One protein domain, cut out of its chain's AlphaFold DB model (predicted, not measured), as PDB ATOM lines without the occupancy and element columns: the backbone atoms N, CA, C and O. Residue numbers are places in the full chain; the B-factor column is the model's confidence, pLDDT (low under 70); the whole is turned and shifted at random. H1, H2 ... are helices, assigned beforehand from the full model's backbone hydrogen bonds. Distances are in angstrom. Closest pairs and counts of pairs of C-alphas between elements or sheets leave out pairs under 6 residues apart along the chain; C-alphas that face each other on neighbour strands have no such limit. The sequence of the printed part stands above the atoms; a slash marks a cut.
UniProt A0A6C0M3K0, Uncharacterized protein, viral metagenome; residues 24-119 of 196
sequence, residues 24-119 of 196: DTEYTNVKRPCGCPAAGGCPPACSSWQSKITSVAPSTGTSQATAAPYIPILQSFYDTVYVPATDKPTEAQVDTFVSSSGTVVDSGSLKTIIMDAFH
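Overview. This is residues 24 to 119 of the 196 residues of an uncharacterized protein of viral metagenome (UniProt A0A6C0M3K0). H3, H4 and H5 make a triangle, H4 and H5 folding back as a hairpin, and H1, with the small H2 on it, packs on H5 with its residues 52 to 56 alone. An unnamed stretch, residues 24 to 43, leads into H1. The printed part has 96 residues with five named helices, H1 to H5 in chain order, and no named strand: all helix, compact, radius of gyration of the C-alphas 13.0 A, spans 38 by 27 by 18 A.

Along the chain. H1, residues 44 to 56, 19.1 A long, begins at C-alpha 44 (51.430, 29.229, 4.110). H2 is residues 63 to 67; H3, residues 70 to 82, 16.1 A; H4, residues 91 to 100, 14.1 A. H5, residues 107 to 117, 15.1 A, ends at C-alpha 117 (56.573, 30.513, 18.497).

Arrangement. H1 touches H2 with residues 50 to 54 alone; the closest C-alphas, of Gln 50 and Ala 67, are 5.5 A apart. H1 touches H5 with residues 52 to 56 alone, closest C-alphas Val 56 and Ser 109, 5.7 A. H4 and H5, a helical hairpin, touch at a steep tilt of 41 degrees, opposite ways, closest C-alphas Val 98 and Ser 107, 6.3 A. H3 is close to but not clearly touching H5, closest C-alphas Tyr 70 and Leu 110, 7.3 A. Every O i to N i+4 pair is within hydrogen-bond range in H2, H3, H4 and H5, and 8 of 9 in H1.

Size, cuts and confidence. The C-alphas of Gly 61 and Thr 86, the two farthest apart, are 38.8 A apart. The printed part has no cut, and no link between helices is long. Residues 24 to 29 have pLDDT under 70.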
ATOM      1  N   ASP A  24      63.908  41.406  16.752       57.97
ATOM      2  CA  ASP A  24      64.625  40.163  16.980       57.97
ATOM      3  C   ASP A  24      65.661  39.988  15.861       57.97
ATOM      4  O   ASP A  24      65.319  39.836  14.684       57.97
ATOM      5  N   THR A  25      66.938  40.100  16.227       61.00
ATOM      6  CA  THR A  25      68.053  39.982  15.278       61.00
ATOM      7  C   THR A  25      68.334  38.529  14.903       61.00
ATOM      8  O   THR A  25      68.964  38.283  13.875       61.00
ATOM      9  N   GLU A  26      67.832  37.575  15.691       63.09
ATOM     10  CA  GLU A  26      68.016  36.138  15.498       63.09
ATOM     11  C   GLU A  26      66.827  35.530  14.731       63.09
ATOM     12  O   GLU A  26      67.025  34.764  13.785       63.09
ATOM     13  N   TYR A  27      65.595  35.953  15.046       65.69
ATOM     14  CA  TYR A  27      64.353  35.413  14.474       65.69
ATOM     15  C   TYR A  27      63.512  36.481  13.756       65.69
ATOM     16  O   TYR A  27      62.441  36.901  14.192       65.69
ATOM     17  N   THR A  28      63.954  36.882  12.562       64.25
ATOM     18  CA  THR A  28      63.255  37.879  11.714       64.25
ATOM     19  C   THR A  28      61.930  37.382  11.101       64.25
ATOM     20  O   THR A  28      61.180  38.131  10.455       64.25
ATOM     21  N   ASN A  29      61.630  36.097  11.284       64.50
ATOM     22  CA  ASN A  29      60.494  35.377  10.716       64.50
ATOM     23  C   ASN A  29      59.252  35.360  11.618       64.50
ATOM     24  O   ASN A  29      58.214  34.865  11.174       64.50
ATOM     25  N   VAL A  30      59.311  35.900  12.841       77.69
ATOM     26  CA  VAL A  30      58.127  35.982  13.706       77.69
ATOM     27  C   VAL A  30      57.141  36.987  13.104       77.69
ATOM     28  O   VAL A  30      57.382  38.192  13.048       77.69
ATOM     29  N   LYS A  31      56.023  36.475  12.580       83.69
ATOM     30  CA  LYS A  31      54.937  37.269  11.989       83.69
ATOM     31  C   LYS A  31      53.688  37.173  12.845       83.69
ATOM     32  O   LYS A  31      53.441  36.147  13.476       83.69
ATOM     33  N   ARG A  32      52.866  38.223  12.785       89.88
ATOM     34  CA  ARG A  32      51.568  38.276  13.461       89.88
ATOM     35  C   ARG A  32      50.753  37.002  13.177       89.88
ATOM     36  O   ARG A  32      50.578  36.668  12.002       89.88
ATOM     37  N   PRO A  33      50.235  36.312  14.209       92.12
ATOM     38  CA  PRO A  33      49.439  35.101  14.035       92.12
ATOM     39  C   PRO A  33      48.232  35.309  13.124       92.12
ATOM     40  O   PRO A  33      47.577  36.355  13.166       92.12
ATOM     41  N   CYS A  34      47.904  34.306  12.313       92.19
ATOM     42  CA  CYS A  34      46.730  34.332  11.445       92.19
ATOM     43  C   CYS A  34      46.083  32.952  11.331       92.19
ATOM     44  O   CYS A  34      46.757  31.926  11.379       92.19
ATOM     45  N   GLY A  35      44.755  32.941  11.207       88.31
ATOM     46  CA  GLY A  35      43.970  31.724  11.032       88.31
ATOM     47  C   GLY A  35      43.726  31.421   9.559       88.31
ATOM     48  O   GLY A  35      43.633  32.333   8.736       88.31
ATOM     49  N   CYS A  36      43.599  30.139   9.228       87.62
ATOM     50  CA  CYS A  36      43.161  29.726   7.902       87.62
ATOM     51  C   CYS A  36      41.681  30.090   7.672       87.62
ATOM     52  O   CYS A  36      40.865  29.929   8.589       87.62
ATOM     53  N   PRO A  37      41.314  30.560   6.464       84.12
ATOM     54  CA  PRO A  37      39.920  30.804   6.116       84.12
ATOM     55  C   PRO A  37      39.121  29.493   6.109       84.12
ATOM     56  O   PRO A  37      39.666  28.422   5.865       84.12
ATOM     57  N   ALA A  38      37.810  29.578   6.358       77.50
ATOM     58  CA  ALA A  38      36.916  28.413   6.345       77.50
ATOM     59  C   ALA A  38      36.660  27.839   4.942       77.50
ATOM     60  O   ALA A  38      36.229  26.696   4.818       77.50
ATOM     61  N   ALA A  39      36.918  28.621   3.894       75.88
ATOM     62  CA  ALA A  39      36.793  28.198   2.507       75.88
ATOM     63  C   ALA A  39      37.987  28.710   1.692       75.88
ATOM     64  O   ALA A  39      38.440  29.839   1.890       75.88
ATOM     65  N   GLY A  40      38.465  27.884   0.758       78.19
ATOM     66  CA  GLY A  40      39.636  28.167  -0.073       78.19
ATOM     67  C   GLY A  40      40.948  27.616   0.497       78.19
ATOM     68  O   GLY A  40      40.967  26.918   1.508       78.19
ATOM     69  N   GLY A  41      42.055  27.900  -0.192       80.94
ATOM     70  CA  GLY A  41      43.392  27.493   0.245       80.94
ATOM     71  C   GLY A  41      43.881  28.328   1.429       80.94
ATOM     72  O   GLY A  41      43.665  29.540   1.473       80.94
ATOM     73  N   CYS A  42      44.564  27.691   2.382       86.06
ATOM     74  CA  CYS A  42      45.172  28.418   3.487       86.06
ATOM     75  C   CYS A  42      46.518  29.036   3.074       86.06
ATOM     76  O   CYS A  42      47.366  28.322   2.533       86.06
ATOM     77  N   PRO A  43      46.757  30.333   3.355       88.56
ATOM     78  CA  PRO A  43      48.072  30.928   3.162       88.56
ATOM     79  C   PRO A  43      49.148  30.183   3.972       88.56
ATOM     80  O   PRO A  43      48.895  29.879   5.142       88.56
ATOM     81  N   PRO A  44      50.364  29.972   3.429       85.62
ATOM     82  CA  PRO A  44      51.430  29.229   4.110       85.62
ATOM     83  C   PRO A  44      51.751  29.730   5.527       85.62
ATOM     84  O   PRO A  44      51.975  28.939   6.442       85.62
ATOM     85  N   ALA A  45      51.712  31.051   5.734       83.81
ATOM     86  CA  ALA A  45      51.945  31.665   7.041       83.81
ATOM     87  C   ALA A  45      50.841  31.335   8.064       83.81
ATOM     88  O   ALA A  45      51.112  31.210   9.255       83.81
ATOM     89  N   CYS A  46      49.593  31.175   7.625       88.81
ATOM     90  CA  CYS A  46      48.491  30.834   8.524       88.81
ATOM     91  C   CYS A  46      48.427  29.326   8.769       88.81
ATOM     92  O   CYS A  46      48.124  28.902   9.885       88.81
ATOM     93  N   SER A  47      48.802  28.510   7.776       88.81
ATOM     94  CA  SER A  47      48.930  27.067   7.975       88.81
ATOM     95  C   SER A  47      50.051  26.735   8.956       88.81
ATOM     96  O   SER A  47      49.862  25.858   9.790       88.81
ATOM     97  N   SER A  48      51.179  27.461   8.944       89.19
ATOM     98  CA  SER A  48      52.245  27.234   9.931       89.19
ATOM     99  C   SER A  48      51.790  27.536  11.359       89.19
ATOM    100  O   SER A  48      52.106  26.779  12.277       89.19
ATOM    101  N   TRP A  49      51.004  28.601  11.555       91.19
ATOM    102  CA  TRP A  49      50.409  28.916  12.858       91.19
ATOM    103  C   TRP A  49      49.406  27.854  13.297       91.19
ATOM    104  O   TRP A  49      49.455  27.399  14.438       91.19
ATOM    105  N   GLN A  50      48.539  27.415  12.386       90.56
ATOM    106  CA  GLN A  50      47.595  26.342  12.659       90.56
ATOM    107  C   GLN A  50      48.319  25.053  13.061       90.56
ATOM    108  O   GLN A  50      47.982  24.483  14.094       90.56
ATOM    109  N   SER A  51      49.341  24.637  12.306       89.31
ATOM    110  CA  SER A  51      50.150  23.454  12.610       89.31
ATOM    111  C   SER A  51      50.816  23.552  13.982       89.31
ATOM    112  O   SER A  51      50.680  22.621  14.778       89.31
ATOM    113  N   LYS A  52      51.461  24.687  14.295       90.38
ATOM    114  CA  LYS A  52      52.066  24.939  15.615       90.38
ATOM    115  C   LYS A  52      51.043  24.795  16.740       90.38
ATOM    116  O   LYS A  52      51.282  24.039  17.676       90.38
ATOM    117  N   ILE A  53      49.876  25.430  16.618       92.31
ATOM    118  CA  ILE A  53      48.824  25.331  17.638       92.31
ATOM    119  C   ILE A  53      48.349  23.884  17.780       92.31
ATOM    120  O   ILE A  53      48.310  23.366  18.889       92.31
ATOM    121  N   THR A  54      48.045  23.202  16.676       91.50
ATOM    122  CA  THR A  54      47.520  21.826  16.710       91.50
ATOM    123  C   THR A  54      48.521  20.785  17.200       91.50
ATOM    124  O   THR A  54      48.109  19.692  17.566       91.50
ATOM    125  N   SER A  55      49.817  21.106  17.210       89.56
ATOM    126  CA  SER A  55      50.849  20.214  17.749       89.56
ATOM    127  C   SER A  55      50.875  20.168  19.280       89.56
ATOM    128  O   SER A  55      51.419  19.225  19.844       89.56
ATOM    129  N   VAL A  56      50.271  21.163  19.941       90.88
ATOM    130  CA  VAL A  56      50.296  21.313  21.405       90.88
ATOM    131  C   VAL A  56      48.887  21.346  21.997       90.88
ATOM    132  O   VAL A  56      48.636  20.735  23.030       90.88
ATOM    133  N   ALA A  57      47.960  22.056  21.352       90.19
ATOM    134  CA  ALA A  57      46.613  22.257  21.857       90.19
ATOM    135  C   ALA A  57      45.785  20.957  21.842       90.19
ATOM    136  O   ALA A  57      45.886  20.172  20.891       90.19
ATOM    137  N   PRO A  58      44.889  20.754  22.827       87.50
ATOM    138  CA  PRO A  58      43.953  19.637  22.819       87.50
ATOM    139  C   PRO A  58      43.086  19.653  21.556       87.50
ATOM    140  O   PRO A  58      42.436  20.657  21.258       87.50
ATOM    141  N   SER A  59      43.062  18.539  20.822       86.25
ATOM    142  CA  SER A  59      42.271  18.435  19.593       86.25
ATOM    143  C   SER A  59      40.775  18.553  19.886       86.25
ATOM    144  O   SER A  59      40.231  17.828  20.719       86.25
ATOM    145  N   THR A  60      40.096  19.436  19.153       82.69
ATOM    146  CA  THR A  60      38.633  19.612  19.193       82.69
ATOM    147  C   THR A  60      37.947  19.063  17.937       82.69
ATOM    148  O   THR A  60      36.819  19.432  17.610       82.69
ATOM    149  N   GLY A  61      38.631  18.169  17.215       84.31
ATOM    150  CA  GLY A  61      38.157  17.558  15.976       84.31
ATOM    151  C   GLY A  61      39.048  17.942  14.804       84.31
ATOM    152  O   GLY A  61      39.990  17.224  14.482       84.31
ATOM    153  N   THR A  62      38.765  19.075  14.155       86.44
ATOM    154  CA  THR A  62      39.576  19.544  13.022       86.44
ATOM    155  C   THR A  62      40.720  20.444  13.481       86.44
ATOM    156  O   THR A  62      40.612  21.168  14.477       86.44
ATOM    157  N   SER A  63      41.804  20.478  12.703       85.12
ATOM    158  CA  SER A  63      42.914  21.412  12.917       85.12
ATOM    159  C   SER A  63      42.438  22.865  12.981       85.12
ATOM    160  O   SER A  63      43.016  23.691  13.680       85.12
ATOM    161  N   GLN A  64      41.388  23.218  12.229       85.88
ATOM    162  CA  GLN A  64      40.859  24.583  12.191       85.88
ATOM    163  C   GLN A  64      40.061  24.903  13.449       85.88
ATOM    164  O   GLN A  64      40.289  25.949  14.050       85.88
ATOM    165  N   ALA A  65      39.183  23.993  13.878       87.06
ATOM    166  CA  ALA A  65      38.433  24.144  15.121       87.06
ATOM    167  C   ALA A  65      39.363  24.209  16.342       87.06
ATOM    168  O   ALA A  65      39.109  24.969  17.273       87.06
ATOM    169  N   THR A  66      40.468  23.461  16.302       89.00
ATOM    170  CA  THR A  66      41.480  23.451  17.366       89.00
ATOM    171  C   THR A  66      42.236  24.778  17.428       89.00
ATOM    172  O   THR A  66      42.425  25.325  18.509       89.00
ATOM    173  N   ALA A  67      42.637  25.338  16.281       90.75
ATOM    174  CA  ALA A  67      43.425  26.571  16.241       90.75
ATOM    175  C   ALA A  67      42.600  27.858  16.410       90.75
ATOM    176  O   ALA A  67      43.094  28.830  16.982       90.75
ATOM    177  N   ALA A  68      41.351  27.875  15.934       90.56
ATOM    178  CA  ALA A  68      40.493  29.059  15.902       90.56
ATOM    179  C   ALA A  68      40.423  29.857  17.222       90.56
ATOM    180  O   ALA A  68      40.569  31.078  17.150       90.56
ATOM    181  N   PRO A  69      40.253  29.242  18.412       92.31
ATOM    182  CA  PRO A  69      40.169  30.007  19.654       92.31
ATOM    183  C   PRO A  69      41.528  30.544  20.137       92.31
ATOM    184  O   PRO A  69      41.553  31.547  20.843       92.31
ATOM    185  N   TYR A  70      42.653  29.940  19.737       93.44
ATOM    186  CA  TYR A  70      43.997  30.394  20.126       93.44
ATOM    187  C   TYR A  70      44.473  31.594  19.301       93.44
ATOM    188  O   TYR A  70      45.130  32.484  19.836       93.44
ATOM    189  N   ILE A  71      44.128  31.652  18.009       94.44
ATOM    190  CA  ILE A  71      44.567  32.723  17.098       94.44
ATOM    191  C   ILE A  71      44.307  34.146  17.628       94.44
ATOM    192  O   ILE A  71      45.264  34.921  17.644       94.44
ATOM    193  N   PRO A  72      43.095  34.535  18.073       93.69
ATOM    194  CA  PRO A  72      42.857  35.903  18.543       93.69
ATOM    195  C   PRO A  72      43.665  36.250  19.803       93.69
ATOM    196  O   PRO A  72      44.063  37.399  19.977       93.69
ATOM    197  N   ILE A  73      43.956  35.264  20.654       93.94
ATOM    198  CA  ILE A  73      44.753  35.449  21.874       93.94
ATOM    199  C   ILE A  73      46.234  35.616  21.521       93.94
ATOM    200  O   ILE A  73      46.921  36.486  22.046       93.94
ATOM    201  N   LEU A  74      46.743  34.814  20.587       94.50
ATOM    202  CA  LEU A  74      48.118  34.951  20.110       94.50
ATOM    203  C   LEU A  74      48.316  36.275  19.360       94.50
ATOM    204  O   LEU A  74      49.371  36.897  19.466       94.50
ATOM    205  N   GLN A  75      47.297  36.734  18.627       94.19
ATOM    206  CA  GLN A  75      47.294  38.064  18.019       94.19
ATOM    207  C   GLN A  75      47.357  39.166  19.076       94.19
ATOM    208  O   GLN A  75      48.153  40.088  18.923       94.19
ATOM    209  N   SER A  76      46.582  39.065  20.161       93.06
ATOM    210  CA  SER A  76      46.649  40.066  21.227       93.06
ATOM    211  C   SER A  76      47.998  40.048  21.946       93.06
ATOM    212  O   SER A  76      48.534  41.120  22.213       93.06
ATOM    213  N   PHE A  77      48.607  38.880  22.175       93.19
ATOM    214  CA  PHE A  77      49.984  38.790  22.680       93.19
ATOM    215  C   PHE A  77      50.974  39.498  21.746       93.19
ATOM    216  O   PHE A  77      51.769  40.325  22.192       93.19
ATOM    217  N   TYR A  78      50.893  39.215  20.442       92.44
ATOM    218  CA  TYR A  78      51.748  39.837  19.432       92.44
ATOM    219  C   TYR A  78      51.618  41.369  19.454       92.44
ATOM    220  O   TYR A  78      52.623  42.076  19.512       92.44
ATOM    221  N   ASP A  79      50.384  41.876  19.460       90.88
ATOM    222  CA  ASP A  79      50.091  43.306  19.347       90.88
ATOM    223  C   ASP A  79      50.374  44.085  20.651       90.88
ATOM    224  O   ASP A  79      50.695  45.272  20.599       90.88
ATOM    225  N   THR A  80      50.257  43.447  21.825       88.06
ATOM    226  CA  THR A  80      50.340  44.135  23.134       88.06
ATOM    227  C   THR A  80      51.627  43.877  23.904       88.06
ATOM    228  O   THR A  80      52.048  44.742  24.670       88.06
ATOM    229  N   VAL A  81      52.248  42.712  23.711       88.31
ATOM    230  CA  VAL A  81      53.448  42.305  24.446       88.31
ATOM    231  C   VAL A  81      54.655  42.268  23.528       88.31
ATOM    232  O   VAL A  81      55.663  42.851  23.888       88.31
ATOM    233  N   TYR A  82      54.573  41.620  22.363       85.69
ATOM    234  CA  TYR A  82      55.758  41.345  21.539       85.69
ATOM    235  C   TYR A  82      56.212  42.540  20.688       85.69
ATOM    236  O   TYR A  82      57.351  42.976  20.810       85.69
ATOM    237  N   VAL A  83      55.336  43.110  19.852       84.19
ATOM    238  CA  VAL A  83      55.696  44.241  18.973       84.19
ATOM    239  C   VAL A  83      56.068  45.514  19.728       84.19
ATOM    240  O   VAL A  83      57.069  46.113  19.355       84.19
ATOM    241  N   PRO A  84      55.314  45.983  20.745       76.31
ATOM    242  CA  PRO A  84      55.652  47.230  21.426       76.31
ATOM    243  C   PRO A  84      56.811  47.083  22.423       76.31
ATOM    244  O   PRO A  84      57.164  48.076  23.068       76.31
ATOM    245  N   ALA A  85      57.364  45.877  22.596       76.81
ATOM    246  CA  ALA A  85      58.482  45.652  23.496       76.81
ATOM    247  C   ALA A  85      59.739  46.353  22.984       76.81
ATOM    248  O   ALA A  85      59.967  46.418  21.781       76.81
ATOM    249  N   THR A  86      60.560  46.854  23.902       72.56
ATOM    250  CA  THR A  86      61.925  47.322  23.618       72.56
ATOM    251  C   THR A  86      62.926  46.169  23.629       72.56
ATOM    252  O   THR A  86      63.930  46.208  22.929       72.56
ATOM    253  N   ASP A  87      62.603  45.111  24.372       79.62
ATOM    254  CA  ASP A  87      63.434  43.934  24.600       79.62
ATOM    255  C   ASP A  87      62.628  42.656  24.353       79.62
ATOM    256  O   ASP A  87      61.396  42.661  24.416       79.62
ATOM    257  N   LYS A  88      63.321  41.538  24.117       83.19
ATOM    258  CA  LYS A  88      62.691  40.221  23.964       83.19
ATOM    259  C   LYS A  88      61.803  39.921  25.184       83.19
ATOM    260  O   LYS A  88      62.303  39.992  26.310       83.19
ATOM    261  N   PRO A  89      60.513  39.573  25.003       87.94
ATOM    262  CA  PRO A  89      59.652  39.253  26.135       87.94
ATOM    263  C   PRO A  89      60.200  38.090  26.963       87.94
ATOM    264  O   PRO A  89      60.735  37.127  26.426       87.94
ATOM    265  N   THR A  90      60.043  38.181  28.278       90.19
ATOM    266  CA  THR A  90      60.502  37.184  29.255       90.19
ATOM    267  C   THR A  90      59.403  36.181  29.600       90.19
ATOM    268  O   THR A  90      58.213  36.487  29.491       90.19
ATOM    269  N   GLU A  91      59.777  35.005  30.116       91.31
ATOM    270  CA  GLU A  91      58.808  34.004  30.596       91.31
ATOM    271  C   GLU A  91      57.823  34.599  31.622       91.31
ATOM    272  O   GLU A  91      56.630  34.311  31.574       91.31
ATOM    273  N   ALA A  92      58.284  35.493  32.503       90.00
ATOM    274  CA  ALA A  92      57.431  36.134  33.505       90.00
ATOM    275  C   ALA A  92      56.339  37.025  32.876       90.00
ATOM    276  O   ALA A  92      55.209  37.093  33.375       90.00
ATOM    277  N   GLN A  93      56.652  37.692  31.761       90.31
ATOM    278  CA  GLN A  93      55.677  38.483  31.005       90.31
ATOM    279  C   GLN A  93      54.671  37.583  30.285       90.31
ATOM    280  O   GLN A  93      53.485  37.913  30.252       90.31
ATOM    281  N   VAL A  94      55.110  36.425  29.783       92.81
ATOM    282  CA  VAL A  94      54.208  35.403  29.230       92.81
ATOM    283  C   VAL A  94      53.273  34.864  30.310       92.81
ATOM    284  O   VAL A  94      52.066  34.824  30.095       92.81
ATOM    285  N   ASP A  95      53.790  34.519  31.491       92.69
ATOM    286  CA  ASP A  95      52.983  34.018  32.611       92.69
ATOM    287  C   ASP A  95      51.929  35.033  33.063       92.69
ATOM    288  O   ASP A  95      50.765  34.685  33.287       92.69
ATOM    289  N   THR A  96      52.319  36.306  33.134       92.00
ATOM    290  CA  THR A  96      51.403  37.409  33.444       92.00
ATOM    291  C   THR A  96      50.336  37.556  32.361       92.00
ATOM    292  O   THR A  96      49.149  37.659  32.675       92.00
ATOM    293  N   PHE A  97      50.730  37.518  31.085       93.50
ATOM    294  CA  PHE A  97      49.795  37.598  29.966       93.50
ATOM    295  C   PHE A  97      48.789  36.444  30.000       93.50
ATOM    296  O   PHE A  97      47.586  36.694  30.037       93.50
ATOM    297  N   VAL A  98      49.261  35.197  30.077       92.62
ATOM    298  CA  VAL A  98      48.409  33.999  30.103       92.62
ATOM    299  C   VAL A  98      47.442  34.060  31.287       92.62
ATOM    300  O   VAL A  98      46.246  33.844  31.106       92.62
ATOM    301  N   SER A  99      47.907  34.467  32.469       89.38
ATOM    302  CA  SER A  99      47.050  34.603  33.656       89.38
ATOM    303  C   SER A  99      46.009  35.725  33.534       89.38
ATOM    304  O   SER A  99      44.880  35.576  33.994       89.38
ATOM    305  N   SER A 100      46.366  36.852  32.907       86.00
ATOM    306  CA  SER A 100      45.477  38.017  32.746       86.00
ATOM    307  C   SER A 100      44.518  37.912  31.558       86.00
ATOM    308  O   SER A 100      43.516  38.622  31.506       86.00
ATOM    309  N   SER A 101      44.805  37.015  30.614       79.25
ATOM    310  CA  SER A 101      44.072  36.898  29.356       79.25
ATOM    311  C   SER A 101      42.644  36.352  29.511       79.25
ATOM    312  O   SER A 101      41.849  36.466  28.580       79.25
ATOM    313  N   GLY A 102      42.293  35.791  30.680       73.31
ATOM    314  CA  GLY A 102      40.936  35.316  30.986       73.31
ATOM    315  C   GLY A 102      40.431  34.248  30.009       73.31
ATOM    316  O   GLY A 102      39.240  34.195  29.704       73.31
ATOM    317  N   THR A 103      41.343  33.456  29.445       73.38
ATOM    318  CA  THR A 103      41.073  32.669  28.243       73.38
ATOM    319  C   THR A 103      40.221  31.438  28.494       73.38
ATOM    320  O   THR A 103      40.370  30.750  29.495       73.38
ATOM    321  N   VAL A 104      39.401  31.098  27.499       80.50
ATOM    322  CA  VAL A 104      38.647  29.833  27.413       80.50
ATOM    323  C   VAL A 104      39.484  28.659  26.883       80.50
ATOM    324  O   VAL A 104      38.983  27.541  26.807       80.50
ATOM    325  N   VAL A 105      40.738  28.904  26.489       88.50
ATOM    326  CA  VAL A 105      41.661  27.873  25.994       88.50
ATOM    327  C   VAL A 105      42.568  27.348  27.105       88.50
ATOM    328  O   VAL A 105      42.723  27.995  28.141       88.50
ATOM    329  N   ASP A 106      43.186  26.189  26.874       90.75
ATOM    330  CA  ASP A 106      44.132  25.594  27.815       90.75
ATOM    331  C   ASP A 106      45.363  26.498  27.996       90.75
ATOM    332  O   ASP A 106      46.113  26.769  27.052       90.75
ATOM    333  N   SER A 107      45.561  26.984  29.223       90.50
ATOM    334  CA  SER A 107      46.612  27.948  29.560       90.50
ATOM    335  C   SER A 107      48.016  27.350  29.438       90.50
ATOM    336  O   SER A 107      48.944  28.056  29.039       90.50
ATOM    337  N   GLY A 108      48.174  26.050  29.715       90.31
ATOM    338  CA  GLY A 108      49.442  25.332  29.553       90.31
ATOM    339  C   GLY A 108      49.876  25.241  28.089       90.31
ATOM    340  O   GLY A 108      51.022  25.556  27.748       90.31
ATOM    341  N   SER A 109      48.936  24.896  27.210       92.62
ATOM    342  CA  SER A 109      49.138  24.878  25.761       92.62
ATOM    343  C   SER A 109      49.414  26.277  25.225       92.62
ATOM    344  O   SER A 109      50.364  26.464  24.469       92.62
ATOM    345  N   LEU A 110      48.642  27.281  25.659       93.44
ATOM    346  CA  LEU A 110      48.840  28.674  25.252       93.44
ATOM    347  C   LEU A 110      50.238  29.180  25.625       93.44
ATOM    348  O   LEU A 110      50.921  29.746  24.772       93.44
ATOM    349  N   LYS A 111      50.685  28.935  26.864       93.56
ATOM    350  CA  LYS A 111      52.038  29.295  27.302       93.56
ATOM    351  C   LYS A 111      53.092  28.620  26.433       93.56
ATOM    352  O   LYS A 111      53.986  29.297  25.938       93.56
ATOM    353  N   THR A 112      52.976  27.312  26.222       92.44
ATOM    354  CA  THR A 112      53.930  26.546  25.406       92.44
ATOM    355  C   THR A 112      54.007  27.086  23.976       92.44
ATOM    356  O   THR A 112      55.102  27.305  23.466       92.44
ATOM    357  N   ILE A 113      52.859  27.380  23.353       93.50
ATOM    358  CA  ILE A 113      52.800  27.952  22.000       93.50
ATOM    359  C   ILE A 113      53.463  29.333  21.959       93.50
ATOM    360  O   ILE A 113      54.203  29.611  21.021       93.50
ATOM    361  N   ILE A 114      53.216  30.198  22.949       93.06
ATOM    362  CA  ILE A 114      53.836  31.530  23.008       93.06
ATOM    363  C   ILE A 114      55.354  31.413  23.182       93.06
ATOM    364  O   ILE A 114      56.105  32.051  22.451       93.06
ATOM    365  N   MET A 115      55.810  30.583  24.117       92.06
ATOM    366  CA  MET A 115      57.239  30.411  24.383       92.06
ATOM    367  C   MET A 115      57.982  29.883  23.146       92.06
ATOM    368  O   MET A 115      58.999  30.457  22.767       92.06
ATOM    369  N   ASP A 116      57.446  28.859  22.470       89.56
ATOM    370  CA  ASP A 116      58.048  28.297  21.249       89.56
ATOM    371  C   ASP A 116      57.978  29.265  20.060       89.56
ATOM    372  O   ASP A 116      58.984  29.556  19.417       89.56
ATOM    373  N   ALA A 117      56.787  29.781  19.744       88.38
ATOM    374  CA  ALA A 117      56.573  30.513  18.497       88.38
ATOM    375  C   ALA A 117      57.227  31.901  18.479       88.38
ATOM    376  O   ALA A 117      57.483  32.436  17.401       88.38
ATOM    377  N   PHE A 118      57.480  32.470  19.656       88.94
ATOM    378  CA  PHE A 118      58.178  33.742  19.826       88.94
ATOM    379  C   PHE A 118      59.614  33.555  20.333       88.94
ATOM    380  O   PHE A 118      60.262  34.538  20.689       88.94
ATOM    381  N   HIS A 119      60.101  32.308  20.355       87.38
ATOM    382  CA  HIS A 119      61.461  31.937  20.738       87.38
ATOM    383  C   HIS A 119      61.877  32.457  22.120       87.38
ATOM    384  O   HIS A 119      63.029  32.822  22.317       87.38
TER     385      HIS A 119